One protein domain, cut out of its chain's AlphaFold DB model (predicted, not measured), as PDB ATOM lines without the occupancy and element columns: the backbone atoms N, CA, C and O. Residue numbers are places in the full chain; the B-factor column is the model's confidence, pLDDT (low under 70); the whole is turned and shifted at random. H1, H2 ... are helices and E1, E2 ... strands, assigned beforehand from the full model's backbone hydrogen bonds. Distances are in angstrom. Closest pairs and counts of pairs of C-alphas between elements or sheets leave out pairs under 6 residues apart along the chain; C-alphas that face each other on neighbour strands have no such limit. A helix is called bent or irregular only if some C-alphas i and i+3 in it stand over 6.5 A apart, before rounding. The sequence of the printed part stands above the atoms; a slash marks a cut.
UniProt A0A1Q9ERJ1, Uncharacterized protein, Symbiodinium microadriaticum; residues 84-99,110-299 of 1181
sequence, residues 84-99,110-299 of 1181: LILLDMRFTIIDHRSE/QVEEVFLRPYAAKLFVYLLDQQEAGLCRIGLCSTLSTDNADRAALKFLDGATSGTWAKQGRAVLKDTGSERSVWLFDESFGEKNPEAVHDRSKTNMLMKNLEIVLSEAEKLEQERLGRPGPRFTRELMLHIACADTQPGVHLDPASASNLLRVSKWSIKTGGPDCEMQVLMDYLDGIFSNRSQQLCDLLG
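AT A GLANCE: This is residues 84 to 99 and 110 to 299 of the 1181 residues of an uncharacterized protein of Symbiodinium microadriaticum (UniProt A0A1Q9ERJ1). A strongly twisted slab of five parallel strands stands between helices, with H1, H2 and H6 over one face and H4 over the other: three layers. E4 and E5 form a small hairpin apart from these five strands, and residues 291 to 299, of which 291 to 297 belong to H6, stick out. The 206 printed residues include six named helices and seven named strands, in the order E1 H1 E2 H2 H3 E3 E4 E5 H4 E6 H5 E7 H6; the large sheet's order is E3 E2 E1 E6 E7. The class is mixed, helices and strands, and the whole is compact, with a radius of gyration of the C-alphas of 17.2 A and spans of 57 by 38 by 33 A.

IN THESE COORDINATES: The large sheet holds E3, residues 182 to 185, E2, 136 to 141, E1, 84 to 88, E6, 237 to 242, 16.6 A long, and E7, 259 to 262. E1 begins at C-alpha 84, (163.629, 238.325, 275.152). The helices are H1, 120 to 132, 18.5 A, H2, 146 to 161, 22.2 A, H3, 165 to 168, H4, 210 to 225, 22.1 A, H5, 253 to 258, and H6, 275 to 297, 32.5 A, ending at C-alpha 297, (173.018, 248.186, 294.787). E4, 190 to 197, bends by 93 degrees at residue 194; E5 is 204 to 208.

HOW THE PARTS SIT: Across the sheet, N 185 and O 140 are 2.8 A apart, N 87 and O 139 2.8 A, N 86 and O 238 2.8 A, and N 260 and O 239 2.8 A, each within hydrogen-bond range. E2, H2 H3, E3 and E6, H5, E7 are strand-helix-strand units, parallel neighbour strands joined through helices, with right-handed crossovers. H1 is over E2 at a height over the sheet of 9.2 A. H6, on the same face, touches H1 with residues 276 to 280 alone, C-alphas 123 and 280 being closest at 5.6 A, at a shallow tilt of 23 degrees, the same way. H2 touches H1 about perpendicular, at 85 degrees, C-alphas 121 and 160 being closest at 4.4 A. H4 and H5 are on the opposite face from H1; H5 is irregular, C-alphas 254 and 257 being 7.3 A apart. H3 meets H2 only through their link. In the antiparallel hairpin, N 191 and O 207 are 2.8 A apart. H1, H2 and H4 have every O i to N i+4 pair within hydrogen-bond range, H6 18 of 19, H5 0 of 2 but 2 of 3 O i to N i+3 pairs; H3 is too short for an O i to N i+4 pair.

THE WHOLE: The C-alphas farthest apart, of Lys 202 and Gly 299, are 59.2 A apart. Residues 100 to 109 are not printed; C-alphas 99 and 110 are 11.7 A apart across the cut. The links H3 to E3, H4 to E6 and E7 to H6 are long. Mean pLDDT of the printed part is 83.4, under 70 at 98 to 99, 110 to 111, 162 to 179 and 290 to 299.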
ATOM      1  N   LEU A  84     164.323 238.646 276.401       96.88
ATOM      2  CA  LEU A  84     163.629 238.325 275.152       96.88
ATOM      3  C   LEU A  84     162.117 238.339 275.392       96.88
ATOM      4  O   LEU A  84     161.572 237.436 276.032       96.88
ATOM      5  N   ILE A  85     161.431 239.360 274.877       97.69
ATOM      6  CA  ILE A  85     159.974 239.495 274.971       97.69
ATOM      7  C   ILE A  85     159.343 238.958 273.687       97.69
ATOM      8  O   ILE A  85     159.452 239.571 272.625       97.69
ATOM      9  N   LEU A  86     158.664 237.818 273.786       97.44
ATOM     10  CA  LEU A  86     157.941 237.200 272.677       97.44
ATOM     11  C   LEU A  86     156.453 237.542 272.776       97.44
ATOM     12  O   LEU A  86     155.793 237.162 273.738       97.44
ATOM     13  N   LEU A  87     155.904 238.221 271.772       97.25
ATOM     14  CA  LEU A  87     154.480 238.537 271.675       97.25
ATOM     15  C   LEU A  87     153.804 237.562 270.715       97.25
ATOM     16  O   LEU A  87     154.089 237.575 269.516       97.25
ATOM     17  N   ASP A  88     152.885 236.738 271.215       95.94
ATOM     18  CA  ASP A  88     152.023 235.959 270.335       95.94
ATOM     19  C   ASP A  88     151.168 236.915 269.496       95.94
ATOM     20  O   ASP A  88     150.655 237.909 270.004       95.94
ATOM     21  N   MET A  89     150.995 236.642 268.208       94.75
ATOM     22  CA  MET A  89     150.171 237.486 267.349       94.75
ATOM     23  C   MET A  89     148.680 237.191 267.550       94.75
ATOM     24  O   MET A  89     147.866 238.082 267.819       94.75
ATOM     25  N   ARG A  90     148.306 235.914 267.449       91.69
ATOM     26  CA  ARG A  90     146.914 235.469 267.320       91.69
ATOM     27  C   ARG A  90     146.128 235.667 268.617       91.69
ATOM     28  O   ARG A  90     146.482 235.114 269.653       91.69
ATOM     29  N   PHE A  91     145.037 236.434 268.541       93.75
ATOM     30  CA  PHE A  91     144.132 236.778 269.656       93.75
ATOM     31  C   PHE A  91     144.802 237.454 270.861       93.75
ATOM     32  O   PHE A  91     144.165 237.650 271.896       93.75
ATOM     33  N   THR A  92     146.073 237.815 270.719       95.19
ATOM     34  CA  THR A  92     146.902 238.390 271.773       95.19
ATOM     35  C   THR A  92     147.115 239.862 271.467       95.19
ATOM     36  O   THR A  92     146.622 240.688 272.229       95.19
ATOM     37  N   ILE A  93     147.725 240.190 270.319       95.50
ATOM     38  CA  ILE A  93     147.853 241.572 269.815       95.50
ATOM     39  C   ILE A  93     146.960 241.858 268.602       95.50
ATOM     40  O   ILE A  93     146.627 243.020 268.362       95.50
ATOM     41  N   ILE A  94     146.539 240.825 267.861       93.69
ATOM     42  CA  ILE A  94     145.680 240.976 266.682       93.69
ATOM     43  C   ILE A  94     144.510 239.990 266.644       93.69
ATOM     44  O   ILE A  94     144.621 238.834 267.062       93.69
ATOM     45  N   ASP A  95     143.402 240.431 266.054       91.75
ATOM     46  CA  ASP A  95     142.290 239.579 265.634       91.75
ATOM     47  C   ASP A  95     142.272 239.536 264.101       91.75
ATOM     48  O   ASP A  95     142.070 240.552 263.435       91.75
ATOM     49  N   HIS A  96     142.540 238.355 263.545       78.62
ATOM     50  CA  HIS A  96     142.530 238.086 262.107       78.62
ATOM     51  C   HIS A  96     141.354 237.153 261.800       78.62
ATOM     52  O   HIS A  96     141.497 235.956 261.566       78.62
ATOM     53  N   ARG A  97     140.129 237.660 261.858       72.62
ATOM     54  CA  ARG A  97     138.980 236.892 261.364       72.62
ATOM     55  C   ARG A  97     138.664 237.364 259.957       72.62
ATOM     56  O   ARG A  97     138.443 238.549 259.746       72.62
ATOM     57  N   SER A  98     138.605 236.425 259.012       56.97
ATOM     58  CA  SER A  98     137.973 236.664 257.714       56.97
ATOM     59  C   SER A  98     136.479 236.884 257.963       56.97
ATOM     60  O   SER A  98     135.741 235.945 258.266       56.97
ATOM     61  N   GLU A  99     136.036 238.140 257.956       55.22
ATOM     62  CA  GLU A  99     134.626 238.483 258.165       55.22
ATOM     63  C   GLU A  99     133.768 238.320 256.908       55.22
ATOM     64  O   GLU A  99     132.545 238.432 256.977       55.22
ATOM     65  N   GLN A 110     144.241 234.700 252.694       61.38
ATOM     66  CA  GLN A 110     144.777 236.045 252.873       61.38
ATOM     67  C   GLN A 110     144.126 236.866 253.994       61.38
ATOM     68  O   GLN A 110     142.934 237.161 253.967       61.38
ATOM     69  N   VAL A 111     144.946 237.306 254.950       66.81
ATOM     70  CA  VAL A 111     144.522 238.222 256.014       66.81
ATOM     71  C   VAL A 111     144.235 239.621 255.431       66.81
ATOM     72  O   VAL A 111     145.083 240.521 255.443       66.81
ATOM     73  N   GLU A 112     143.036 239.807 254.872       73.12
ATOM     74  CA  GLU A 112     142.605 241.071 254.254       73.12
ATOM     75  C   GLU A 112     142.421 242.188 255.286       73.12
ATOM     76  O   GLU A 112     142.849 243.318 255.050       73.12
ATOM     77  N   GLU A 113     141.907 241.869 256.474       81.38
ATOM     78  CA  GLU A 113     141.681 242.818 257.567       81.38
ATOM     79  C   GLU A 113     142.363 242.296 258.847       81.38
ATOM     80  O   GLU A 113     142.167 241.152 259.257       81.38
ATOM     81  N   VAL A 114     143.232 243.124 259.441       87.06
ATOM     82  CA  VAL A 114     143.876 242.859 260.737       87.06
ATOM     83  C   VAL A 114     143.382 243.926 261.685       87.06
ATOM     84  O   VAL A 114     143.629 245.110 261.456       87.06
ATOM     85  N   PHE A 115     142.708 243.516 262.750       91.62
ATOM     86  CA  PHE A 115     142.319 244.434 263.809       91.62
ATOM     87  C   PHE A 115     143.365 244.380 264.915       91.62
ATOM     88  O   PHE A 115     143.746 243.296 265.358       91.62
ATOM     89  N   LEU A 116     143.836 245.549 265.348       93.06
ATOM     90  CA  LEU A 116     144.781 245.661 266.454       93.06
ATOM     91  C   LEU A 116     144.026 245.715 267.774       93.06
ATOM     92  O   LEU A 116     143.064 246.475 267.911       93.06
ATOM     93  N   ARG A 117     144.493 244.946 268.757       95.00
ATOM     94  CA  ARG A 117     143.970 245.024 270.118       95.00
ATOM     95  C   ARG A 117     144.191 246.435 270.675       95.00
ATOM     96  O   ARG A 117     145.271 247.003 270.466       95.00
ATOM     97  N   PRO A 118     143.215 247.026 271.390       94.25
ATOM     98  CA  PRO A 118     143.405 248.306 272.056       94.25
ATOM     99  C   PRO A 118     144.707 248.332 272.866       94.25
ATOM    100  O   PRO A 118     145.050 247.363 273.533       94.25
ATOM    101  N   TYR A 119     145.441 249.442 272.786       94.75
ATOM    102  CA  TYR A 119     146.746 249.652 273.433       94.75
ATOM    103  C   TYR A 119     147.910 248.758 272.957       94.75
ATOM    104  O   TYR A 119     149.038 249.049 273.343       94.75
ATOM    105  N   ALA A 120     147.718 247.779 272.061       95.06
ATOM    106  CA  ALA A 120     148.823 246.947 271.557       95.06
ATOM    107  C   ALA A 120     149.920 247.778 270.868       95.06
ATOM    108  O   ALA A 120     151.102 247.570 271.109       95.06
ATOM    109  N   ALA A 121     149.529 248.788 270.082       92.62
ATOM    110  CA  ALA A 121     150.463 249.740 269.478       92.62
ATOM    111  C   ALA A 121     151.269 250.537 270.522       92.62
ATOM    112  O   ALA A 121     152.456 250.775 270.329       92.62
ATOM    113  N   LYS A 122     150.643 250.935 271.639       93.12
ATOM    114  CA  LYS A 122     151.322 251.684 272.709       93.12
ATOM    115  C   LYS A 122     152.302 250.805 273.477       93.12
ATOM    116  O   LYS A 122     153.428 251.230 273.689       93.12
ATOM    117  N   LEU A 123     151.888 249.586 273.826       95.62
ATOM    118  CA  LEU A 123     152.765 248.579 274.424       95.62
ATOM    119  C   LEU A 123     153.978 248.311 273.525       95.62
ATOM    120  O   LEU A 123     155.095 248.195 274.011       95.62
ATOM    121  N   PHE A 124     153.767 248.245 272.212       95.12
ATOM    122  CA  PHE A 124     154.845 248.003 271.264       95.12
ATOM    123  C   PHE A 124     155.844 249.157 271.176       95.12
ATOM    124  O   PHE A 124     157.045 248.919 271.213       95.12
ATOM    125  N   VAL A 125     155.363 250.405 271.108       93.62
ATOM    126  CA  VAL A 125     156.232 251.594 271.166       93.62
ATOM    127  C   VAL A 125     157.016 251.618 272.478       93.62
ATOM    128  O   VAL A 125     158.224 251.809 272.451       93.62
ATOM    129  N   TYR A 126     156.356 251.325 273.601       95.12
ATOM    130  CA  TYR A 126     157.021 251.206 274.895       95.12
ATOM    131  C   TYR A 126     158.147 250.164 274.866       95.12
ATOM    132  O   TYR A 126     159.262 250.460 275.280       95.12
ATOM    133  N   LEU A 127     157.897 248.965 274.331       95.62
ATOM    134  CA  LEU A 127     158.923 247.927 274.224       95.62
ATOM    135  C   LEU A 127     160.071 248.321 273.292       95.62
ATOM    136  O   LEU A 127     161.212 247.980 273.584       95.62
ATOM    137  N   LEU A 128     159.797 249.045 272.202       94.06
ATOM    138  CA  LEU A 128     160.848 249.574 271.332       94.06
ATOM    139  C   LEU A 128     161.747 250.557 272.087       94.06
ATOM    140  O   LEU A 128     162.963 250.455 271.964       94.06
ATOM    141  N   ASP A 129     161.171 251.438 272.906       92.62
ATOM    142  CA  ASP A 129     161.944 252.358 273.749       92.62
ATOM    143  C   ASP A 129     162.824 251.578 274.758       92.62
ATOM    144  O   ASP A 129     163.985 251.923 274.973       92.62
ATOM    145  N   GLN A 130     162.318 250.474 275.330       94.56
ATOM    146  CA  GLN A 130     163.111 249.595 276.212       94.56
ATOM    147  C   GLN A 130     164.208 248.823 275.457       94.56
ATOM    148  O   GLN A 130     165.290 248.586 275.997       94.56
ATOM    149  N   GLN A 131     163.955 248.436 274.205       93.69
ATOM    150  CA  GLN A 131     164.949 247.795 273.346       93.69
ATOM    151  C   GLN A 131     166.096 248.754 273.005       93.69
ATOM    152  O   GLN A 131     167.255 248.337 273.024       93.69
ATOM    153  N   GLU A 132     165.799 250.031 272.747       90.69
ATOM    154  CA  GLU A 132     166.823 251.069 272.566       90.69
ATOM    155  C   GLU A 132     167.647 251.319 273.823       90.69
ATOM    156  O   GLU A 132     168.848 251.553 273.738       90.69
ATOM    157  N   ALA A 133     167.023 251.212 274.996       89.81
ATOM    158  CA  ALA A 133     167.731 251.252 276.270       89.81
ATOM    159  C   ALA A 133     168.599 249.998 276.523       89.81
ATOM    160  O   ALA A 133     169.247 249.906 277.563       89.81
ATOM    161  N   GLY A 134     168.605 249.022 275.605       92.12
ATOM    162  CA  GLY A 134     169.360 247.775 275.731       92.12
ATOM    163  C   GLY A 134     168.778 246.795 276.753       92.12
ATOM    164  O   GLY A 134     169.457 245.850 277.143       92.12
ATOM    165  N   LEU A 135     167.536 247.004 277.202       93.44
ATOM    166  CA  LEU A 135     166.918 246.195 278.255       93.44
ATOM    167  C   LEU A 135     166.246 244.932 277.710       93.44
ATOM    168  O   LEU A 135     166.149 243.929 278.423       93.44
ATOM    169  N   CYS A 136     165.791 244.959 276.456       96.12
ATOM    170  CA  CYS A 136     165.148 243.810 275.833       96.12
ATOM    171  C   CYS A 136     165.361 243.700 274.311       96.12
ATOM    172  O   CYS A 136     165.870 244.601 273.640       96.12
ATOM    173  N   ARG A 137     164.949 242.556 273.764       95.38
ATOM    174  CA  ARG A 137     164.677 242.305 272.346       95.38
ATOM    175  C   ARG A 137     163.240 241.855 272.192       95.38
ATOM    176  O   ARG A 137     162.703 241.158 273.055       95.38
ATOM    177  N   ILE A 138     162.638 242.242 271.076       96.56
ATOM    178  CA  ILE A 138     161.236 241.961 270.790       96.56
ATOM    179  C   ILE A 138     161.148 240.936 269.664       96.56
ATOM    180  O   ILE A 138     161.648 241.157 268.560       96.56
ATOM    181  N   GLY A 139     160.454 239.834 269.936       96.38
ATOM    182  CA  GLY A 139     160.037 238.866 268.930       96.38
ATOM    183  C   GLY A 139     158.518 238.821 268.804       96.38
ATOM    184  O   GLY A 139     157.798 238.834 269.798       96.38
ATOM    185  N   LEU A 140     158.009 238.735 267.584       96.12
ATOM    186  CA  LEU A 140     156.631 238.372 267.285       96.12
ATOM    187  C   LEU A 140     156.597 236.872 267.019       96.12
ATOM    188  O   LEU A 140     157.315 236.387 266.154       96.12
ATOM    189  N   CYS A 141     155.774 236.131 267.751       95.06
ATOM    190  CA  CYS A 141     155.628 234.694 267.565       95.06
ATOM    191  C   CYS A 141     154.232 234.377 267.030       95.06
ATOM    192  O   CYS A 141     153.227 234.816 267.584       95.06
ATOM    193  N   SER A 142     154.127 233.596 265.964       92.19
ATOM    194  CA  SER A 142     152.854 233.350 265.298       92.19
ATOM    195  C   SER A 142     152.712 231.898 264.876       92.19
ATOM    196  O   SER A 142     153.658 231.276 264.426       92.19
ATOM    197  N   THR A 143     151.498 231.362 264.995       88.50
ATOM    198  CA  THR A 143     151.113 230.087 264.356       88.50
ATOM    199  C   THR A 143     150.465 230.303 262.990       88.50
ATOM    200  O   THR A 143     149.850 229.392 262.443       88.50
ATOM    201  N   LEU A 144     150.523 231.532 262.468       86.69
ATOM    202  CA  LEU A 144     150.116 231.835 261.103       86.69
ATOM    203  C   LEU A 144     151.178 231.345 260.127       86.69
ATOM    204  O   LEU A 144     152.368 231.386 260.442       86.69
ATOM    205  N   SER A 145     150.738 230.999 258.917       87.06
ATOM    206  CA  SER A 145     151.662 230.790 257.809       87.06
ATOM    207  C   SER A 145     152.565 231.987 257.597       87.06
ATOM    208  O   SER A 145     152.127 233.113 257.832       87.06
ATOM    209  N   THR A 146     153.795 231.749 257.141       86.56
ATOM    210  CA  THR A 146     154.818 232.781 256.901       86.56
ATOM    211  C   THR A 146     154.228 234.020 256.222       86.56
ATOM    212  O   THR A 146     154.220 235.101 256.804       86.56
ATOM    213  N   ASP A 147     153.548 233.848 255.080       87.06
ATOM    214  CA  ASP A 147     152.914 234.946 254.329       87.06
ATOM    215  C   ASP A 147     151.845 235.729 255.114       87.06
ATOM    216  O   ASP A 147     151.561 236.897 254.830       87.06
ATOM    217  N   ASN A 148     151.148 235.067 256.038       86.25
ATOM    218  CA  ASN A 148     150.105 235.679 256.856       86.25
ATOM    219  C   ASN A 148     150.690 236.318 258.118       86.25
ATOM    220  O   ASN A 148     150.208 237.376 258.520       86.25
ATOM    221  N   ALA A 149     151.723 235.715 258.710       88.81
ATOM    222  CA  ALA A 149     152.503 236.283 259.799       88.81
ATOM    223  C   ALA A 149     153.181 237.583 259.344       88.81
ATOM    224  O   ALA A 149     153.008 238.605 260.003       88.81
ATOM    225  N   ASP A 150     153.806 237.583 258.164       88.62
ATOM    226  CA  ASP A 150     154.432 238.758 257.548       88.62
ATOM    227  C   ASP A 150     153.430 239.895 257.342       88.62
ATOM    228  O   ASP A 150     153.632 241.023 257.793       88.62
ATOM    229  N   ARG A 151     152.295 239.604 256.695       88.00
ATOM    230  CA  ARG A 151     151.246 240.608 256.452       88.00
ATOM    231  C   ARG A 151     150.657 241.159 257.742       88.00
ATOM    232  O   ARG A 151     150.373 242.354 257.834       88.00
ATOM    233  N   ALA A 152     150.453 240.291 258.725       88.69
ATOM    234  CA  ALA A 152     149.964 240.678 260.033       88.69
ATOM    235  C   ALA A 152     150.975 241.558 260.783       88.69
ATOM    236  O   ALA A 152     150.576 242.555 261.386       88.69
ATOM    237  N   ALA A 153     152.265 241.224 260.709       90.38
ATOM    238  CA  ALA A 153     153.338 241.958 261.364       90.38
ATOM    239  C   ALA A 153     153.511 243.336 260.723       90.38
ATOM    240  O   ALA A 153     153.532 244.337 261.435       90.38
ATOM    241  N   LEU A 154     153.514 243.412 259.388       89.44
ATOM    242  CA  LEU A 154     153.565 244.672 258.644       89.44
ATOM    243  C   LEU A 154     152.401 245.595 259.014       89.44
ATOM    244  O   LEU A 154     152.624 246.742 259.386       89.44
ATOM    245  N   LYS A 155     151.162 245.090 259.016       87.38
ATOM    246  CA  LYS A 155     149.989 245.889 259.413       87.38
ATOM    247  C   LYS A 155     150.048 246.351 260.869       87.38
ATOM    248  O   LYS A 155     149.624 247.463 261.181       87.38
ATOM    249  N   PHE A 156     150.550 245.507 261.766       88.69
ATOM    250  CA  PHE A 156     150.748 245.871 263.167       88.69
ATOM    251  C   PHE A 156     151.778 246.990 263.327       88.69
ATOM    252  O   PHE A 156     151.519 247.962 264.038       88.69
ATOM    253  N   LEU A 157     152.895 246.897 262.612       87.50
ATOM    254  CA  LEU A 157     153.963 247.890 262.637       87.50
ATOM    255  C   LEU A 157     153.546 249.212 261.981       87.50
ATOM    256  O   LEU A 157     153.830 250.279 262.528       87.50
ATOM    257  N   ASP A 158     152.789 249.168 260.885       86.19
ATOM    258  CA  ASP A 158     152.186 250.356 260.270       86.19
ATOM    259  C   ASP A 158     151.222 251.051 261.247       86.19
ATOM    260  O   ASP A 158     151.259 252.270 261.437       86.19
ATOM    261  N   GLY A 159     150.389 250.268 261.940       81.12
ATOM    262  CA  GLY A 159     149.485 250.780 262.967       81.12
ATOM    263  C   GLY A 159     150.227 251.427 264.139       81.12
ATOM    264  O   GLY A 159     149.854 252.521 264.565       81.12
ATOM    265  N   ALA A 160     151.304 250.800 264.620       78.31
ATOM    266  CA  ALA A 160     152.123 251.320 265.714       78.31
ATOM    267  C   ALA A 160     152.861 252.617 265.345       78.31
ATOM    268  O   ALA A 160     152.942 253.545 266.150       78.31
ATOM    269  N   THR A 161     153.348 252.724 264.109       70.38
ATOM    270  CA  THR A 161     154.150 253.873 263.663       70.38
ATOM    271  C   THR A 161     153.305 255.081 263.240       70.38
ATOM    272  O   THR A 161     153.769 256.221 263.321       70.38
ATOM    273  N   SER A 162     152.031 254.886 262.890       67.25
ATOM    274  CA  SER A 162     151.125 255.960 262.448       67.25
ATOM    275  C   SER A 162     150.792 257.038 263.506       67.25
ATOM    276  O   SER A 162     150.399 258.149 263.146       67.25
ATOM    277  N   GLY A 163     150.982 256.770 264.807       54.53
ATOM    278  CA  GLY A 163     150.453 257.604 265.903       54.53
ATOM    279  C   GLY A 163     151.308 258.788 266.386       54.53
ATOM    280  O   GLY A 163     150.817 259.640 267.123       54.53
ATOM    281  N   THR A 164     152.588 258.877 266.021       44.31
ATOM    282  CA  THR A 164     153.494 260.015 266.349       44.31
ATOM    283  C   THR A 164     154.839 259.864 265.635       44.31
ATOM    284  O   THR A 164     155.468 260.854 265.266       44.31
ATOM    285  N   TRP A 165     155.231 258.619 265.362       42.72
ATOM    286  CA  TRP A 165     156.485 258.230 264.716       42.72
ATOM    287  C   TRP A 165     156.497 258.437 263.194       42.72
ATOM    288  O   TRP A 165     157.547 258.711 262.616       42.72
ATOM    289  N   ALA A 166     155.331 258.447 262.543       38.16
ATOM    290  CA  ALA A 166     155.194 258.767 261.121       38.16
ATOM    291  C   ALA A 166     155.722 260.170 260.750       38.16
ATOM    292  O   ALA A 166     156.077 260.410 259.600       38.16
ATOM    293  N   LYS A 167     155.848 261.094 261.717       39.56
ATOM    294  CA  LYS A 167     156.449 262.419 261.485       39.56
ATOM    295  C   LYS A 167     157.984 262.408 261.415       39.56
ATOM    296  O   LYS A 167     158.553 263.415 261.005       39.56
ATOM    297  N   GLN A 168     158.650 261.307 261.774       39.19
ATOM    298  CA  GLN A 168     160.118 261.180 261.758       39.19
ATOM    299  C   GLN A 168     160.668 260.267 260.644       39.19
ATOM    300  O   GLN A 168     161.877 260.069 260.565       39.19
ATOM    301  N   GLY A 169     159.822 259.752 259.744       33.88
ATOM    302  CA  GLY A 169     160.272 259.147 258.481       33.88
ATOM    303  C   GLY A 169     161.138 257.883 258.601       33.88
ATOM    304  O   GLY A 169     161.992 257.662 257.748       33.88
ATOM    305  N   ARG A 170     160.950 257.055 259.638       37.34
ATOM    306  CA  ARG A 170     161.702 255.799 259.830       37.34
ATOM    307  C   ARG A 170     160.777 254.651 260.234       37.34
ATOM    308  O   ARG A 170     160.576 254.398 261.416       37.34
ATOM    309  N   ALA A 171     160.213 253.967 259.247       29.30
ATOM    310  CA  ALA A 171     159.583 252.662 259.428       29.30
ATOM    311  C   ALA A 171     159.778 251.861 258.137       29.30
ATOM    312  O   ALA A 171     159.051 252.060 257.169       29.30
ATOM    313  N   VAL A 172     160.806 251.010 258.091       33.12
ATOM    314  CA  VAL A 172     160.942 249.989 257.045       33.12
ATOM    315  C   VAL A 172     161.403 248.690 257.692       33.12
ATOM    316  O   VAL A 172     162.505 248.598 258.226       33.12
ATOM    317  N   LEU A 173     160.541 247.680 257.597       42.38
ATOM    318  CA  LEU A 173     160.860 246.270 257.781       42.38
ATOM    319  C   LEU A 173     161.614 245.803 256.528       42.38
ATOM    320  O   LEU A 173     161.028 245.353 255.547       42.38
ATOM    321  N   LYS A 174     162.919 246.044 256.531       38.00
ATOM    322  CA  LYS A 174     163.939 245.356 255.739       38.00
ATOM    323  C   LYS A 174     165.263 245.831 256.301       38.00
ATOM    324  O   LYS A 174     165.559 247.015 256.217       38.00
ATOM    325  N   ASP A 175     165.953 244.905 256.947       43.69
ATOM    326  CA  ASP A 175     167.372 244.913 257.282       43.69
ATOM    327  C   ASP A 175     168.133 246.186 256.849       43.69
ATOM    328  O   ASP A 175     168.614 246.306 255.723       43.69
ATOM    329  N   THR A 176     168.157 247.196 257.725       38.19
ATOM    330  CA  THR A 176     168.935 248.437 257.524       38.19
ATOM    331  C   THR A 176     170.064 248.574 258.544       38.19
ATOM    332  O   THR A 176     170.654 249.644 258.660       38.19
ATOM    333  N   GLY A 177     170.367 247.522 259.314       50.19
ATOM    334  CA  GLY A 177     171.361 247.599 260.389       50.19
ATOM    335  C   GLY A 177     170.986 248.563 261.526       50.19
ATOM    336  O   GLY A 177     171.848 248.950 262.308       50.19
ATOM    337  N   SER A 178     169.720 248.988 261.629       59.59
ATOM    338  CA  SER A 178     169.268 249.841 262.733       59.59
ATOM    339  C   SER A 178     169.047 249.022 264.008       59.59
ATOM    340  O   SER A 178     168.470 247.940 263.940       59.59
ATOM    341  N   GLU A 179     169.390 249.577 265.172       60.78
ATOM    342  CA  GLU A 179     169.242 248.950 266.505       60.78
ATOM    343  C   GLU A 179     167.801 248.512 266.861       60.78
ATOM    344  O   GLU A 179     167.587 247.695 267.759       60.78
ATOM    345  N   ARG A 180     166.796 248.993 266.119       72.12
ATOM    346  CA  ARG A 180     165.368 248.690 266.300       72.12
ATOM    347  C   ARG A 180     164.887 247.517 265.430       72.12
ATOM    348  O   ARG A 180     163.939 247.662 264.659       72.12
ATOM    349  N   SER A 181     165.543 246.360 265.509       85.06
ATOM    350  CA  SER A 181     165.078 245.144 264.822       85.06
ATOM    351  C   SER A 181     164.003 244.418 265.634       85.06
ATOM    352  O   SER A 181     164.199 244.171 266.821       85.06
ATOM    353  N   VAL A 182     162.903 244.034 264.988       91.31
ATOM    354  CA  VAL A 182     161.847 243.189 265.569       91.31
ATOM    355  C   VAL A 182     161.904 241.850 264.855       91.31
ATOM    356  O   VAL A 182     161.852 241.813 263.625       91.31
ATOM    357  N   TRP A 183     162.028 240.761 265.605       94.69
ATOM    358  CA  TRP A 183     162.138 239.424 265.023       94.69
ATOM    359  C   TRP A 183     160.759 238.813 264.801       94.69
ATOM    360  O   TRP A 183     159.841 239.066 265.576       94.69
ATOM    361  N   LEU A 184     160.599 238.017 263.748       94.88
ATOM    362  CA  LEU A 184     159.359 237.303 263.458       94.88
ATOM    363  C   LEU A 184     159.636 235.800 263.444       94.88
ATOM    364  O   LEU A 184     160.388 235.307 262.612       94.88
ATOM    365  N   PHE A 185     158.996 235.092 264.367       93.19
ATOM    366  CA  PHE A 185     159.015 233.642 264.494       93.19
ATOM    367  C   PHE A 185     157.646 233.115 264.068       93.19
ATOM    368  O   PHE A 185     156.681 233.151 264.835       93.19
ATOM    369  N   ASP A 186     157.537 232.703 262.814       91.00
ATOM    370  CA  ASP A 186     156.298 232.198 262.225       91.00
ATOM    371  C   ASP A 186     156.065 230.703 262.527       91.00
ATOM    372  O   ASP A 186     156.703 230.099 263.395       91.00
ATOM    373  N   GLU A 187     155.137 230.086 261.793       87.06
ATOM    374  CA  GLU A 187     154.809 228.671 261.949       87.06
ATOM    375  C   GLU A 187     155.983 227.706 261.710       87.06
ATOM    376  O   GLU A 187     155.934 226.578 262.201       87.06
ATOM    377  N   SER A 188     157.039 228.120 260.997       86.38
ATOM    378  CA  SER A 188     158.207 227.272 260.716       86.38
ATOM    379  C   SER A 188     159.026 226.947 261.970       86.38
ATOM    380  O   SER A 188     159.732 225.940 261.999       86.38
ATOM    381  N   PHE A 189     158.857 227.737 263.036       86.88
ATOM    382  CA  PHE A 189     159.439 227.509 264.362       86.88
ATOM    383  C   PHE A 189     158.562 226.623 265.264       86.88
ATOM    384  O   PHE A 189     158.887 226.383 266.431       86.88
ATOM    385  N   GLY A 190     157.426 226.150 264.747       85.88
ATOM    386  CA  GLY A 190     156.551 225.200 265.418       85.88
ATOM    387  C   GLY A 190     156.872 223.753 265.042       85.88
ATOM    388  O   GLY A 190     157.059 223.413 263.876       85.88
ATOM    389  N   GLU A 191     156.851 222.859 266.022       90.81
ATOM    390  CA  GLU A 191     156.886 221.418 265.785       90.81
ATOM    391  C   GLU A 191     155.465 220.873 265.630       90.81
ATOM    392  O   GLU A 191     154.532 221.307 266.306       90.81
ATOM    393  N   LYS A 192     155.264 219.880 264.758       90.19
ATOM    394  CA  LYS A 192     153.962 219.205 264.664       90.19
ATOM    395  C   LYS A 192     153.682 218.468 265.967       90.19
ATOM    396  O   LYS A 192     154.380 217.512 266.285       90.19
ATOM    397  N   ASN A 193     152.620 218.855 266.661       88.31
ATOM    398  CA  ASN A 193     152.136 218.155 267.836       88.31
ATOM    399  C   ASN A 193     151.377 216.889 267.400       88.31
ATOM    400  O   ASN A 193     150.313 217.006 266.786       88.31
ATOM    401  N   PRO A 194     151.895 215.678 267.669       84.19
ATOM    402  CA  PRO A 194     151.219 214.447 267.270       84.19
ATOM    403  C   PRO A 194     149.960 214.165 268.104       84.19
ATOM    404  O   PRO A 194     149.107 213.401 267.661       84.19
ATOM    405  N   GLU A 195     149.835 214.764 269.292       87.56
ATOM    406  CA  GLU A 195     148.729 214.518 270.225       87.56
ATOM    407  C   GLU A 195     147.558 215.491 270.029       87.56
ATOM    408  O   GLU A 195     146.426 215.184 270.402       87.56
ATOM    409  N   ALA A 196     147.803 216.646 269.401       85.81
ATOM    410  CA  ALA A 196     146.797 217.675 269.169       85.81
ATOM    411  C   ALA A 196     146.471 217.811 267.677       85.81
ATOM    412  O   ALA A 196     147.275 218.297 266.882       85.81
ATOM    413  N   VAL A 197     145.253 217.428 267.296       85.19
ATOM    414  CA  VAL A 197     144.728 217.590 265.936       85.19
ATOM    415  C   VAL A 197     143.683 218.699 265.945       85.19
ATOM    416  O   VAL A 197     142.759 218.678 266.753       85.19
ATOM    417  N   HIS A 198     143.798 219.664 265.035       79.50
ATOM    418  CA  HIS A 198     142.832 220.751 264.926       79.50
ATOM    419  C   HIS A 198     141.462 220.197 264.499       79.50
ATOM    420  O   HIS A 198     141.322 219.621 263.414       79.50
ATOM    421  N   ASP A 199     140.439 220.389 265.338       75.44
ATOM    422  CA  ASP A 199     139.132 219.724 265.215       75.44
ATOM    423  C   ASP A 199     138.491 219.849 263.828       75.44
ATOM    424  O   ASP A 199     137.883 218.891 263.335       75.44
ATOM    425  N   ARG A 200     138.648 221.021 263.194       74.06
ATOM    426  CA  ARG A 200     138.020 221.353 261.906       74.06
ATOM    427  C   ARG A 200     138.808 220.880 260.689       74.06
ATOM    428  O   ARG A 200     138.200 220.400 259.741       74.06
ATOM    429  N   SER A 201     140.131 221.036 260.694       76.56
ATOM    430  CA  SER A 201     140.977 220.747 259.522       76.56
ATOM    431  C   SER A 201     141.564 219.340 259.545       76.56
ATOM    432  O   SER A 201     142.095 218.894 258.534       76.56
ATOM    433  N   LYS A 202     141.492 218.643 260.688       83.81
ATOM    434  CA  LYS A 202     142.142 217.343 260.915       83.81
ATOM    435  C   LYS A 202     143.663 217.358 260.696       83.81
ATOM    436  O   LYS A 202     144.275 216.306 260.559       83.81
ATOM    437  N   THR A 203     144.279 218.537 260.695       81.81
ATOM    438  CA  THR A 203     145.733 218.714 260.627       81.81
ATOM    439  C   THR A 203     146.318 218.761 262.035       81.81
ATOM    440  O   THR A 203     145.687 219.316 262.938       81.81
ATOM    441  N   ASN A 204     147.519 218.215 262.226       85.25
ATOM    442  CA  ASN A 204     148.246 218.359 263.491       85.25
ATOM    443  C   ASN A 204     148.448 219.845 263.800       85.25
ATOM    444  O   ASN A 204     148.772 220.632 262.908       85.25
ATOM    445  N   MET A 205     148.239 220.220 265.055       84.88
ATOM    446  CA  MET A 205     148.540 221.561 265.531       84.88
ATOM    447  C   MET A 205     150.051 221.756 265.617       84.88
ATOM    448  O   MET A 205     150.790 220.809 265.873       84.88
ATOM    449  N   LEU A 206     150.510 222.986 265.404       88.44
ATOM    450  CA  LEU A 206     151.907 223.345 265.610       88.44
ATOM    451  C   LEU A 206     152.100 223.789 267.061       88.44
ATOM    452  O   LEU A 206     151.404 224.682 267.546       88.44
ATOM    453  N   MET A 207     153.026 223.131 267.747       90.88
ATOM    454  CA  MET A 207     153.474 223.451 269.093       90.88
ATOM    455  C   MET A 207     154.722 224.324 268.994       90.88
ATOM    456  O   MET A 207     155.713 223.932 268.386       90.88
ATOM    457  N   LYS A 208     154.680 225.508 269.600       91.69
ATOM    458  CA  LYS A 208     155.833 226.405 269.697       91.69
ATOM    459  C   LYS A 208     156.880 225.774 270.613       91.69
ATOM    460  O   LYS A 208     156.562 225.487 271.769       91.69
ATOM    461  N   ASN A 209     158.092 225.574 270.104       91.06
ATOM    462  CA  ASN A 209     159.236 225.124 270.890       91.06
ATOM    463  C   ASN A 209     160.127 226.336 271.184       91.06
ATOM    464  O   ASN A 209     160.814 226.832 270.286       91.06
ATOM    465  N   LEU A 210     160.103 226.848 272.420       92.94
ATOM    466  CA  LEU A 210     160.846 228.078 272.712       92.94
ATOM    467  C   LEU A 210     162.365 227.874 272.737       92.94
ATOM    468  O   LEU A 210     163.084 228.859 272.628       92.94
ATOM    469  N   GLU A 211     162.875 226.641 272.814       92.69
ATOM    470  CA  GLU A 211     164.319 226.389 272.657       92.69
ATOM    471  C   GLU A 211     164.797 226.695 271.241       92.69
ATOM    472  O   GLU A 211     165.875 227.251 271.051       92.69
ATOM    473  N   ILE A 212     163.973 226.380 270.236       93.06
ATOM    474  CA  ILE A 212     164.287 226.715 268.843       93.06
ATOM    475  C   ILE A 212     164.274 228.236 268.675       93.06
ATOM    476  O   ILE A 212     165.178 228.796 268.059       93.06
ATOM    477  N   VAL A 213     163.290 228.915 269.277       92.25
ATOM    478  CA  VAL A 213     163.202 230.384 269.251       92.25
ATOM    479  C   VAL A 213     164.409 231.029 269.937       92.25
ATOM    480  O   VAL A 213     164.963 231.978 269.393       92.25
ATOM    481  N   LEU A 214     164.850 230.508 271.087       93.81
ATOM    482  CA  LEU A 214     166.046 230.988 271.787       93.81
ATOM    483  C   LEU A 214     167.310 230.790 270.946       93.81
ATOM    484  O   LEU A 214     168.074 231.735 270.771       93.81
ATOM    485  N   SER A 215     167.500 229.599 270.374       93.38
ATOM    486  CA  SER A 215     168.662 229.312 269.527       93.38
ATOM    487  C   SER A 215     168.716 230.210 268.289       93.38
ATOM    488  O   SER A 215     169.802 230.638 267.901       93.38
ATOM    489  N   GLU A 216     167.574 230.499 267.655       94.19
ATOM    490  CA  GLU A 216     167.554 231.390 266.492       94.19
ATOM    491  C   GLU A 216     167.712 232.860 266.900       94.19
ATOM    492  O   GLU A 216     168.398 233.610 266.216       94.19
ATOM    493  N   ALA A 217     167.153 233.276 268.040       92.56
ATOM    494  CA  ALA A 217     167.374 234.606 268.602       92.56
ATOM    495  C   ALA A 217     168.862 234.873 268.889       92.56
ATOM    496  O   ALA A 217     169.371 235.942 268.553       92.56
ATOM    497  N   GLU A 218     169.582 233.898 269.457       92.62
ATOM    498  CA  GLU A 218     171.032 233.995 269.676       92.62
ATOM    499  C   GLU A 218     171.797 234.136 268.358       92.62
ATOM    500  O   GLU A 218     172.701 234.966 268.251       92.62
ATOM    501  N   LYS A 219     171.404 233.370 267.334       92.44
ATOM    502  CA  LYS A 219     172.004 233.443 266.000       92.44
ATOM    503  C   LYS A 219     171.750 234.797 265.332       92.44
ATOM    504  O   LYS A 219     172.691 235.393 264.819       92.44
ATOM    505  N   LEU A 220     170.523 235.316 265.394       90.56
ATOM    506  CA  LEU A 220     170.172 236.636 264.860       90.56
ATOM    507  C   LEU A 220     170.939 237.759 265.565       90.56
ATOM    508  O   LEU A 220     171.400 238.698 264.920       90.56
ATOM    509  N   GLU A 221     171.111 237.669 266.884       91.38
ATOM    510  CA  GLU A 221     171.874 238.666 267.635       91.38
ATOM    511  C   GLU A 221     173.382 238.564 267.347       91.38
ATOM    512  O   GLU A 221     174.054 239.590 267.246       91.38
ATOM    513  N   GLN A 222     173.906 237.350 267.140       90.12
ATOM    514  CA  GLN A 222     175.282 237.127 266.695       90.12
ATOM    515  C   GLN A 222     175.526 237.686 265.285       90.12
ATOM    516  O   GLN A 222     176.536 238.353 265.058       90.12
ATOM    517  N   GLU A 223     174.602 237.455 264.348       90.00
ATOM    518  CA  GLU A 223     174.647 238.023 262.994       90.00
ATOM    519  C   GLU A 223     174.597 239.556 263.037       90.00
ATOM    520  O   GLU A 223     175.397 240.217 262.375       90.00
ATOM    521  N   ARG A 224     173.726 240.133 263.878       87.31
ATOM    522  CA  ARG A 224     173.597 241.587 264.058       87.31
ATOM    523  C   ARG A 224     174.867 242.226 264.613       87.31
ATOM    524  O   ARG A 224     175.243 243.315 264.188       87.31
ATOM    525  N   LEU A 225     175.491 241.591 265.602       88.25
ATOM    526  CA  LEU A 225     176.672 242.130 266.276       88.25
ATOM    527  C   LEU A 225     177.975 241.844 265.519       88.25
ATOM    528  O   LEU A 225     178.993 242.457 265.834       88.25
ATOM    529  N   GLY A 226     177.975 240.910 264.561       92.12
ATOM    530  CA  GLY A 226     179.193 240.426 263.899       92.12
ATOM    531  C   GLY A 226     180.157 239.697 264.847       92.12
ATOM    532  O   GLY A 226     181.298 239.426 264.491       92.12
ATOM    533  N   ARG A 227     179.705 239.394 266.068       89.31
ATOM    534  CA  ARG A 227     180.448 238.742 267.151       89.31
ATOM    535  C   ARG A 227     179.468 237.964 268.030       89.31
ATOM    536  O   ARG A 227     178.273 238.255 267.968       89.31
ATOM    537  N   PRO A 228     179.925 236.997 268.846       86.94
ATOM    538  CA  PRO A 228     179.051 236.292 269.782       86.94
ATOM    539  C   PRO A 228     178.227 237.289 270.609       86.94
ATOM    540  O   PRO A 228     178.787 238.123 271.321       86.94
ATOM    541  N   GLY A 229     176.904 237.250 270.440       82.25
ATOM    542  CA  GLY A 229     175.980 238.130 271.145       82.25
ATOM    543  C   GLY A 229     175.702 237.679 272.581       82.25
ATOM    544  O   GLY A 229     176.169 236.616 272.999       82.25
ATOM    545  N   PRO A 230     174.933 238.472 273.351       83.06
ATOM    546  CA  PRO A 230     174.438 238.042 274.655       83.06
ATOM    547  C   PRO A 230     173.627 236.754 274.488       83.06
ATOM    548  O   PRO A 230     172.808 236.638 273.576       83.06
ATOM    549  N   ARG A 231     173.865 235.779 275.371       86.12
ATOM    550  CA  ARG A 231     173.097 234.531 275.380       86.12
ATOM    551  C   ARG A 231     171.708 234.778 275.944       86.12
ATOM    552  O   ARG A 231     171.574 235.364 277.019       86.12
ATOM    553  N   PHE A 232     170.686 234.287 275.256       91.88
ATOM    554  CA  PHE A 232     169.321 234.334 275.765       91.88
ATOM    555  C   PHE A 232     169.071 233.085 276.598       91.88
ATOM    556  O   PHE A 232     169.045 231.967 276.092       91.88
ATOM    557  N   THR A 233     168.868 233.260 277.900       91.69
ATOM    558  CA  THR A 233     168.489 232.152 278.780       91.69
ATOM    559  C   THR A 233     166.972 232.082 278.916       91.69
ATOM    560  O   THR A 233     166.265 233.084 278.792       91.69
ATOM    561  N   ARG A 234     166.445 230.896 279.249       91.44
ATOM    562  CA  ARG A 234     165.021 230.752 279.593       91.44
ATOM    563  C   ARG A 234     164.605 231.692 280.722       91.44
ATOM    564  O   ARG A 234     163.469 232.129 280.739       91.44
ATOM    565  N   GLU A 235     165.486 232.004 281.664       91.88
ATOM    566  CA  GLU A 235     165.166 232.868 282.809       91.88
ATOM    567  C   GLU A 235     164.901 234.323 282.391       91.88
ATOM    568  O   GLU A 235     164.142 235.025 283.055       91.88
ATOM    569  N   LEU A 236     165.455 234.747 281.252       93.94
ATOM    570  CA  LEU A 236     165.312 236.092 280.693       93.94
ATOM    571  C   LEU A 236     164.301 236.155 279.540       93.94
ATOM    572  O   LEU A 236     164.194 237.170 278.855       93.94
ATOM    573  N   MET A 237     163.538 235.089 279.311       96.00
ATOM    574  CA  MET A 237     162.532 235.038 278.256       96.00
ATOM    575  C   MET A 237     161.120 235.142 278.831       96.00
ATOM    576  O   MET A 237     160.729 234.369 279.710       96.00
ATOM    577  N   LEU A 238     160.316 236.042 278.264       97.19
ATOM    578  CA  LEU A 238     158.901 236.197 278.584       97.19
ATOM    579  C   LEU A 238     158.063 236.053 277.313       97.19
ATOM    580  O   LEU A 238     158.130 236.889 276.416       97.19
ATOM    581  N   HIS A 239     157.254 235.000 277.245       97.25
ATOM    582  CA  HIS A 239     156.329 234.746 276.149       97.25
ATOM    583  C   HIS A 239     154.910 235.139 276.553       97.25
ATOM    584  O   HIS A 239     154.295 234.528 277.422       97.25
ATOM    585  N   ILE A 240     154.380 236.164 275.903       97.56
ATOM    586  CA  ILE A 240     153.069 236.741 276.169       97.56
ATOM    587  C   ILE A 240     152.094 236.181 275.144       97.56
ATOM    588  O   ILE A 240     152.219 236.467 273.954       97.56
ATOM    589  N   ALA A 241     151.119 235.394 275.590       96.62
ATOM    590  CA  ALA A 241     150.160 234.759 274.694       96.62
ATOM    591  C   ALA A 241     148.740 234.744 275.262       96.62
ATOM    592  O   ALA A 241     148.507 234.935 276.452       96.62
ATOM    593  N   CYS A 242     147.773 234.490 274.391       94.44
ATOM    594  CA  CYS A 242     146.367 234.337 274.734       94.44
ATOM    595  C   CYS A 242     146.151 233.237 275.794       94.44
ATOM    596  O   CYS A 242     146.827 232.213 275.791       94.44
ATOM    597  N   ALA A 243     145.153 233.406 276.663       90.69
ATOM    598  CA  ALA A 243     144.770 232.434 277.688       90.69
ATOM    599  C   ALA A 243     144.389 231.050 277.126       90.69
ATOM    600  O   ALA A 243     144.499 230.050 277.837       90.69
ATOM    601  N   ASP A 244     143.997 230.985 275.849       90.00
ATOM    602  CA  ASP A 244     143.731 229.735 275.128       90.00
ATOM    603  C   ASP A 244     145.017 228.943 274.809       90.00
ATOM    604  O   ASP A 244     144.945 227.762 274.463       90.00
ATOM    605  N   THR A 245     146.198 229.559 274.926       86.69
ATOM    606  CA  THR A 245     147.491 228.899 274.718       86.69
ATOM    607  C   THR A 245     147.751 227.911 275.856       86.69
ATOM    608  O   THR A 245     148.163 228.268 276.963       86.69
ATOM    609  N   GLN A 246     147.498 226.634 275.574       87.06
ATOM    610  CA  GLN A 246     147.686 225.531 276.516       87.06
ATOM    611  C   GLN A 246     149.080 224.887 276.367       87.06
ATOM    612  O   GLN A 246     149.428 224.468 275.255       87.06
ATOM    613  N   PRO A 247     149.861 224.757 277.459       89.38
ATOM    614  CA  PRO A 247     151.079 223.950 277.493       89.38
ATOM    615  C   PRO A 247     150.795 222.496 277.104       89.38
ATOM    616  O   PRO A 247     149.771 221.940 277.492       89.38
ATOM    617  N   GLY A 248     151.685 221.897 276.319       88.12
ATOM    618  CA  GLY A 248     151.522 220.568 275.725       88.12
ATOM    619  C   GLY A 248     150.657 220.532 274.464       88.12
ATOM    620  O   GLY A 248     150.701 219.542 273.742       88.12
ATOM    621  N   VAL A 249     149.910 221.599 274.158       88.62
ATOM    622  CA  VAL A 249     149.087 221.698 272.938       88.62
ATOM    623  C   VAL A 249     149.688 222.710 271.964       88.62
ATOM    624  O   VAL A 249     150.006 222.364 270.830       88.62
ATOM    625  N   HIS A 250     149.870 223.950 272.423       90.00
ATOM    626  CA  HIS A 250     150.318 225.092 271.615       90.00
ATOM    627  C   HIS A 250     151.757 225.515 271.930       90.00
ATOM    628  O   HIS A 250     152.384 226.208 271.135       90.00
ATOM    629  N   LEU A 251     152.255 225.137 273.105       92.25
ATOM    630  CA  LEU A 251     153.567 225.487 273.638       92.25
ATOM    631  C   LEU A 251     154.174 224.238 274.262       92.25
ATOM    632  O   LEU A 251     153.437 223.478 274.898       92.25
ATOM    633  N   ASP A 252     155.477 224.025 274.120       90.94
ATOM    634  CA  ASP A 252     156.130 222.912 274.799       90.94
ATOM    635  C   ASP A 252     155.931 223.003 276.335       90.94
ATOM    636  O   ASP A 252     155.923 224.099 276.909       90.94
ATOM    637  N   PRO A 253     155.715 221.873 277.041       89.31
ATOM    638  CA  PRO A 253     155.458 221.898 278.482       89.31
ATOM    639  C   PRO A 253     156.590 222.511 279.312       89.31
ATOM    640  O   PRO A 253     156.337 223.043 280.393       89.31
ATOM    641  N   ALA A 254     157.834 222.433 278.831       87.19
ATOM    642  CA  ALA A 254     159.000 222.917 279.559       87.19
ATOM    643  C   ALA A 254     159.074 224.455 279.570       87.19
ATOM    644  O   ALA A 254     159.705 225.025 280.456       87.19
ATOM    645  N   SER A 255     158.407 225.110 278.623       89.94
ATOM    646  CA  SER A 255     158.294 226.561 278.502       89.94
ATOM    647  C   SER A 255     157.058 227.161 279.173       89.94
ATOM    648  O   SER A 255     156.827 228.367 279.082       89.94
ATOM    649  N   ALA A 256     156.271 226.360 279.897       91.06
ATOM    650  CA  ALA A 256     155.090 226.845 280.610       91.06
ATOM    651  C   ALA A 256     155.413 227.932 281.654       91.06
ATOM    652  O   ALA A 256     154.592 228.818 281.874       91.06
ATOM    653  N   SER A 257     156.603 227.900 282.265       92.75
ATOM    654  CA  SER A 257     157.056 228.919 283.225       92.75
ATOM    655  C   SER A 257     157.361 230.276 282.590       92.75
ATOM    656  O   SER A 257     157.398 231.276 283.298       92.75
ATOM    657  N   ASN A 258     157.576 230.321 281.274       95.25
ATOM    658  CA  ASN A 258     157.849 231.548 280.525       95.25
ATOM    659  C   ASN A 258     156.581 232.198 279.971       95.25
ATOM    660  O   ASN A 258     156.662 233.239 279.326       95.25
ATOM    661  N   LEU A 259     155.421 231.570 280.172       95.88
ATOM    662  CA  LEU A 259     154.164 231.971 279.563       95.88
ATOM    663  C   LEU A 259     153.400 232.955 280.457       95.88
ATOM    664  O   LEU A 259     152.841 232.564 281.482       95.88
ATOM    665  N   LEU A 260     153.281 234.203 280.012       96.69
ATOM    666  CA  LEU A 260     152.347 235.177 280.566       96.69
ATOM    667  C   LEU A 260     151.054 235.161 279.751       96.69
ATOM    668  O   LEU A 260     151.037 235.502 278.565       96.69
ATOM    669  N   ARG A 261     149.960 234.738 280.385       96.44
ATOM    670  CA  ARG A 261     148.658 234.621 279.726       96.44
ATOM    671  C   ARG A 261     147.887 235.930 279.807       96.44
ATOM    672  O   ARG A 261     147.637 236.416 280.902       96.44
ATOM    673  N   VAL A 262     147.444 236.433 278.660       96.38
ATOM    674  CA  VAL A 262     146.496 237.553 278.556       96.38
ATOM    675  C   VAL A 262     145.139 237.059 278.078       96.38
ATOM    676  O   VAL A 262     145.053 236.081 277.330       96.38
ATOM    677  N   SER A 263     144.060 237.736 278.465       95.00
ATOM    678  CA  SER A 263     142.715 237.361 278.011       95.00
ATOM    679  C   SER A 263     142.626 237.325 276.484       95.00
ATOM    680  O   SER A 263     143.217 238.166 275.795       95.00
ATOM    681  N   LYS A 264     141.866 236.364 275.949       94.44
ATOM    682  CA  LYS A 264     141.596 236.260 274.511       94.44
ATOM    683  C   LYS A 264     140.897 237.517 274.018       94.44
ATOM    684  O   LYS A 264     139.801 237.829 274.480       94.44
ATOM    685  N   TRP A 265     141.478 238.182 273.029       94.31
ATOM    686  CA  TRP A 265     140.852 239.339 272.406       94.31
ATOM    687  C   TRP A 265     140.183 238.990 271.078       94.31
ATOM    688  O   TRP A 265     140.678 238.184 270.288       94.31
ATOM    689  N   SER A 266     139.021 239.593 270.846       91.50
ATOM    690  CA  SER A 266     138.238 239.451 269.624       91.50
ATOM    691  C   SER A 266     137.471 240.746 269.395       91.50
ATOM    692  O   SER A 266     136.793 241.218 270.301       91.50
ATOM    693  N   ILE A 267     137.459 241.284 268.177       90.38
ATOM    694  CA  ILE A 267     136.705 242.517 267.892       90.38
ATOM    695  C   ILE A 267     135.201 242.342 268.171       90.38
ATOM    696  O   ILE A 267     134.527 243.246 268.658       90.38
ATOM    697  N   LYS A 268     134.693 241.118 267.968       89.31
ATOM    698  CA  LYS A 268     133.290 240.751 268.215       89.31
ATOM    699  C   LYS A 268     132.857 240.801 269.679       89.31
ATOM    700  O   LYS A 268     131.658 240.857 269.925       89.31
ATOM    701  N   THR A 269     133.778 240.739 270.644       84.19
ATOM    702  CA  THR A 269     133.382 240.735 272.061       84.19
ATOM    703  C   THR A 269     133.002 242.124 272.569       84.19
ATOM    704  O   THR A 269     132.472 242.207 273.668       84.19
ATOM    705  N   GLY A 270     133.211 243.193 271.782       77.75
ATOM    706  CA  GLY A 270     132.611 244.527 271.960       77.75
ATOM    707  C   GLY A 270     132.945 245.287 273.254       77.75
ATOM    708  O   GLY A 270     132.614 246.465 273.365       77.75
ATOM    709  N   GLY A 271     133.585 244.642 274.227       83.31
ATOM    710  CA  GLY A 271     133.946 245.226 275.511       83.31
ATOM    711  C   GLY A 271     135.225 246.068 275.449       83.31
ATOM    712  O   GLY A 271     136.075 245.848 274.579       83.31
ATOM    713  N   PRO A 272     135.392 247.027 276.378       89.00
ATOM    714  CA  PRO A 272     136.651 247.739 276.546       89.00
ATOM    715  C   PRO A 272     137.748 246.753 276.973       89.00
ATOM    716  O   PRO A 272     137.646 246.120 278.019       89.00
ATOM    717  N   ASP A 273     138.799 246.635 276.165       92.75
ATOM    718  CA  ASP A 273     139.986 245.844 276.490       92.75
ATOM    719  C   ASP A 273     141.092 246.771 277.017       92.75
ATOM    720  O   ASP A 273     141.464 247.746 276.357       92.75
ATOM    721  N   CYS A 274     141.585 246.495 278.223       95.12
ATOM    722  CA  CYS A 274     142.689 247.220 278.857       95.12
ATOM    723  C   CYS A 274     143.892 246.320 279.175       95.12
ATOM    724  O   CYS A 274     144.832 246.764 279.828       95.12
ATOM    725  N   GLU A 275     143.895 245.075 278.702       95.50
ATOM    726  CA  GLU A 275     144.905 244.067 279.053       95.50
ATOM    727  C   GLU A 275     146.304 244.477 278.592       95.50
ATOM    728  O   GLU A 275     147.261 244.362 279.348       95.50
ATOM    729  N   MET A 276     146.429 245.059 277.396       96.62
ATOM    730  CA  MET A 276     147.718 245.565 276.904       96.62
ATOM    731  C   MET A 276     148.239 246.763 277.719       96.62
ATOM    732  O   MET A 276     149.446 246.971 277.783       96.62
ATOM    733  N   GLN A 277     147.355 247.540 278.356       96.12
ATOM    734  CA  GLN A 277     147.754 248.620 279.267       96.12
ATOM    735  C   GLN A 277     148.229 248.054 280.610       96.12
ATOM    736  O   GLN A 277     149.294 248.440 281.073       96.12
ATOM    737  N   VAL A 278     147.485 247.107 281.196       96.25
ATOM    738  CA  VAL A 278     147.893 246.409 282.431       96.25
ATOM    739  C   VAL A 278     149.230 245.695 282.228       96.25
ATOM    740  O   VAL A 278     150.097 245.724 283.097       96.25
ATOM    741  N   LEU A 279     149.419 245.092 281.055       96.69
ATOM    742  CA  LEU A 279     150.666 244.445 280.689       96.69
ATOM    743  C   LEU A 279     151.830 245.435 280.586       96.69
ATOM    744  O   LEU A 279     152.928 245.123 281.028       96.69
ATOM    745  N   MET A 280     151.598 246.624 280.029       97.19
ATOM    746  CA  MET A 280     152.615 247.674 279.978       97.19
ATOM    747  C   MET A 280     153.049 248.088 281.391       97.19
ATOM    748  O   MET A 280     154.245 248.142 281.652       97.19
ATOM    749  N   ASP A 281     152.097 248.280 282.309       95.12
ATOM    750  CA  ASP A 281     152.382 248.617 283.712       95.12
ATOM    751  C   ASP A 281     153.153 247.478 284.423       95.12
ATOM    752  O   ASP A 281     154.058 247.723 285.222       95.12
ATOM    753  N   TYR A 282     152.844 246.215 284.103       95.81
ATOM    754  CA  TYR A 282     153.569 245.048 284.617       95.81
ATOM    755  C   TYR A 282     155.018 244.981 284.104       95.81
ATOM    756  O   TYR A 282     155.942 244.759 284.887       95.81
ATOM    757  N   LEU A 283     155.230 245.195 282.801       95.62
ATOM    758  CA  LEU A 283     156.567 245.204 282.199       95.62
ATOM    759  C   LEU A 283     157.396 246.398 282.678       95.62
ATOM    760  O   LEU A 283     158.599 246.255 282.871       95.62
ATOM    761  N   ASP A 284     156.769 247.549 282.926       94.56
ATOM    762  CA  ASP A 284     157.410 248.681 283.601       94.56
ATOM    763  C   ASP A 284     157.880 248.312 285.003       94.56
ATOM    764  O   ASP A 284     159.022 248.588 285.347       94.56
ATOM    765  N   GLY A 285     157.087 247.561 285.772       93.12
ATOM    766  CA  GLY A 285     157.539 246.997 287.044       93.12
ATOM    767  C   GLY A 285     158.786 246.112 286.909       93.12
ATOM    768  O   GLY A 285     159.697 246.222 287.727       93.12
ATOM    769  N   ILE A 286     158.867 245.271 285.870       91.50
ATOM    770  CA  ILE A 286     160.029 244.398 285.621       91.50
ATOM    771  C   ILE A 286     161.270 245.219 285.248       91.50
ATOM    772  O   ILE A 286     162.330 245.042 285.852       91.50
ATOM    773  N   PHE A 287     161.152 246.133 284.283       92.44
ATOM    774  CA  PHE A 287     162.286 246.932 283.815       92.44
ATOM    775  C   PHE A 287     162.726 247.980 284.854       92.44
ATOM    776  O   PHE A 287     163.923 248.181 285.079       92.44
ATOM    777  N   SER A 288     161.777 248.581 285.575       84.62
ATOM    778  CA  SER A 288     162.048 249.533 286.654       84.62
ATOM    779  C   SER A 288     162.609 248.861 287.904       84.62
ATOM    780  O   SER A 288     163.496 249.440 288.524       84.62
ATOM    781  N   ASN A 289     162.204 247.633 288.260       73.56
ATOM    782  CA  ASN A 289     162.815 246.915 289.388       73.56
ATOM    783  C   ASN A 289     164.291 246.615 289.161       73.56
ATOM    784  O   ASN A 289     165.027 246.527 290.132       73.56
ATOM    785  N   ARG A 290     164.759 246.506 287.916       63.16
ATOM    786  CA  ARG A 290     166.193 246.380 287.640       63.16
ATOM    787  C   ARG A 290     166.928 247.694 287.884       63.16
ATOM    788  O   ARG A 290     168.009 247.697 288.459       63.16
ATOM    789  N   SER A 291     166.299 248.812 287.527       49.28
ATOM    790  CA  SER A 291     166.781 250.156 287.861       49.28
ATOM    791  C   SER A 291     166.771 250.388 289.372       49.28
ATOM    792  O   SER A 291     167.708 250.972 289.903       49.28
ATOM    793  N   GLN A 292     165.750 249.884 290.072       45.97
ATOM    794  CA  GLN A 292     165.630 249.936 291.525       45.97
ATOM    795  C   GLN A 292     166.631 249.002 292.198       45.97
ATOM    796  O   GLN A 292     167.274 249.443 293.125       45.97
ATOM    797  N   GLN A 293     166.865 247.789 291.694       48.16
ATOM    798  CA  GLN A 293     167.920 246.892 292.166       48.16
ATOM    799  C   GLN A 293     169.303 247.495 291.937       48.16
ATOM    800  O   GLN A 293     170.138 247.376 292.815       48.16
ATOM    801  N   LEU A 294     169.537 248.193 290.819       40.06
ATOM    802  CA  LEU A 294     170.765 248.957 290.582       40.06
ATOM    803  C   LEU A 294     170.865 250.168 291.529       40.06
ATOM    804  O   LEU A 294     171.943 250.466 292.026       40.06
ATOM    805  N   CYS A 295     169.750 250.841 291.827       40.28
ATOM    806  CA  CYS A 295     169.670 251.908 292.835       40.28
ATOM    807  C   CYS A 295     169.752 251.383 294.277       40.28
ATOM    808  O   CYS A 295     170.152 252.120 295.162       40.28
ATOM    809  N   ASP A 296     169.387 250.133 294.534       43.94
ATOM    810  CA  ASP A 296     169.508 249.466 295.826       43.94
ATOM    811  C   ASP A 296     170.945 248.929 295.979       43.94
ATOM    812  O   ASP A 296     171.490 248.953 297.080       43.94
ATOM    813  N   LEU A 297     171.594 248.537 294.868       37.28
ATOM    814  CA  LEU A 297     173.018 248.186 294.787       37.28
ATOM    815  C   LEU A 297     173.919 249.415 294.982       37.28
ATOM    816  O   LEU A 297     174.977 249.315 295.596       37.28
ATOM    817  N   LEU A 298     173.509 250.570 294.446       34.44
ATOM    818  CA  LEU A 298     174.264 251.829 294.488       34.44
ATOM    819  C   LEU A 298     173.812 252.781 295.606       34.44
ATOM    820  O   LEU A 298     174.386 253.864 295.763       34.44
ATOM    821  N   GLY A 299     172.785 252.403 296.370       36.66
ATOM    822  CA  GLY A 299     172.067 253.323 297.244       36.66
ATOM    823  C   GLY A 299     171.366 254.446 296.465       36.66
ATOM    824  O   GLY A 299     171.595 254.683 295.277       36.66
TER     825      GLY A 299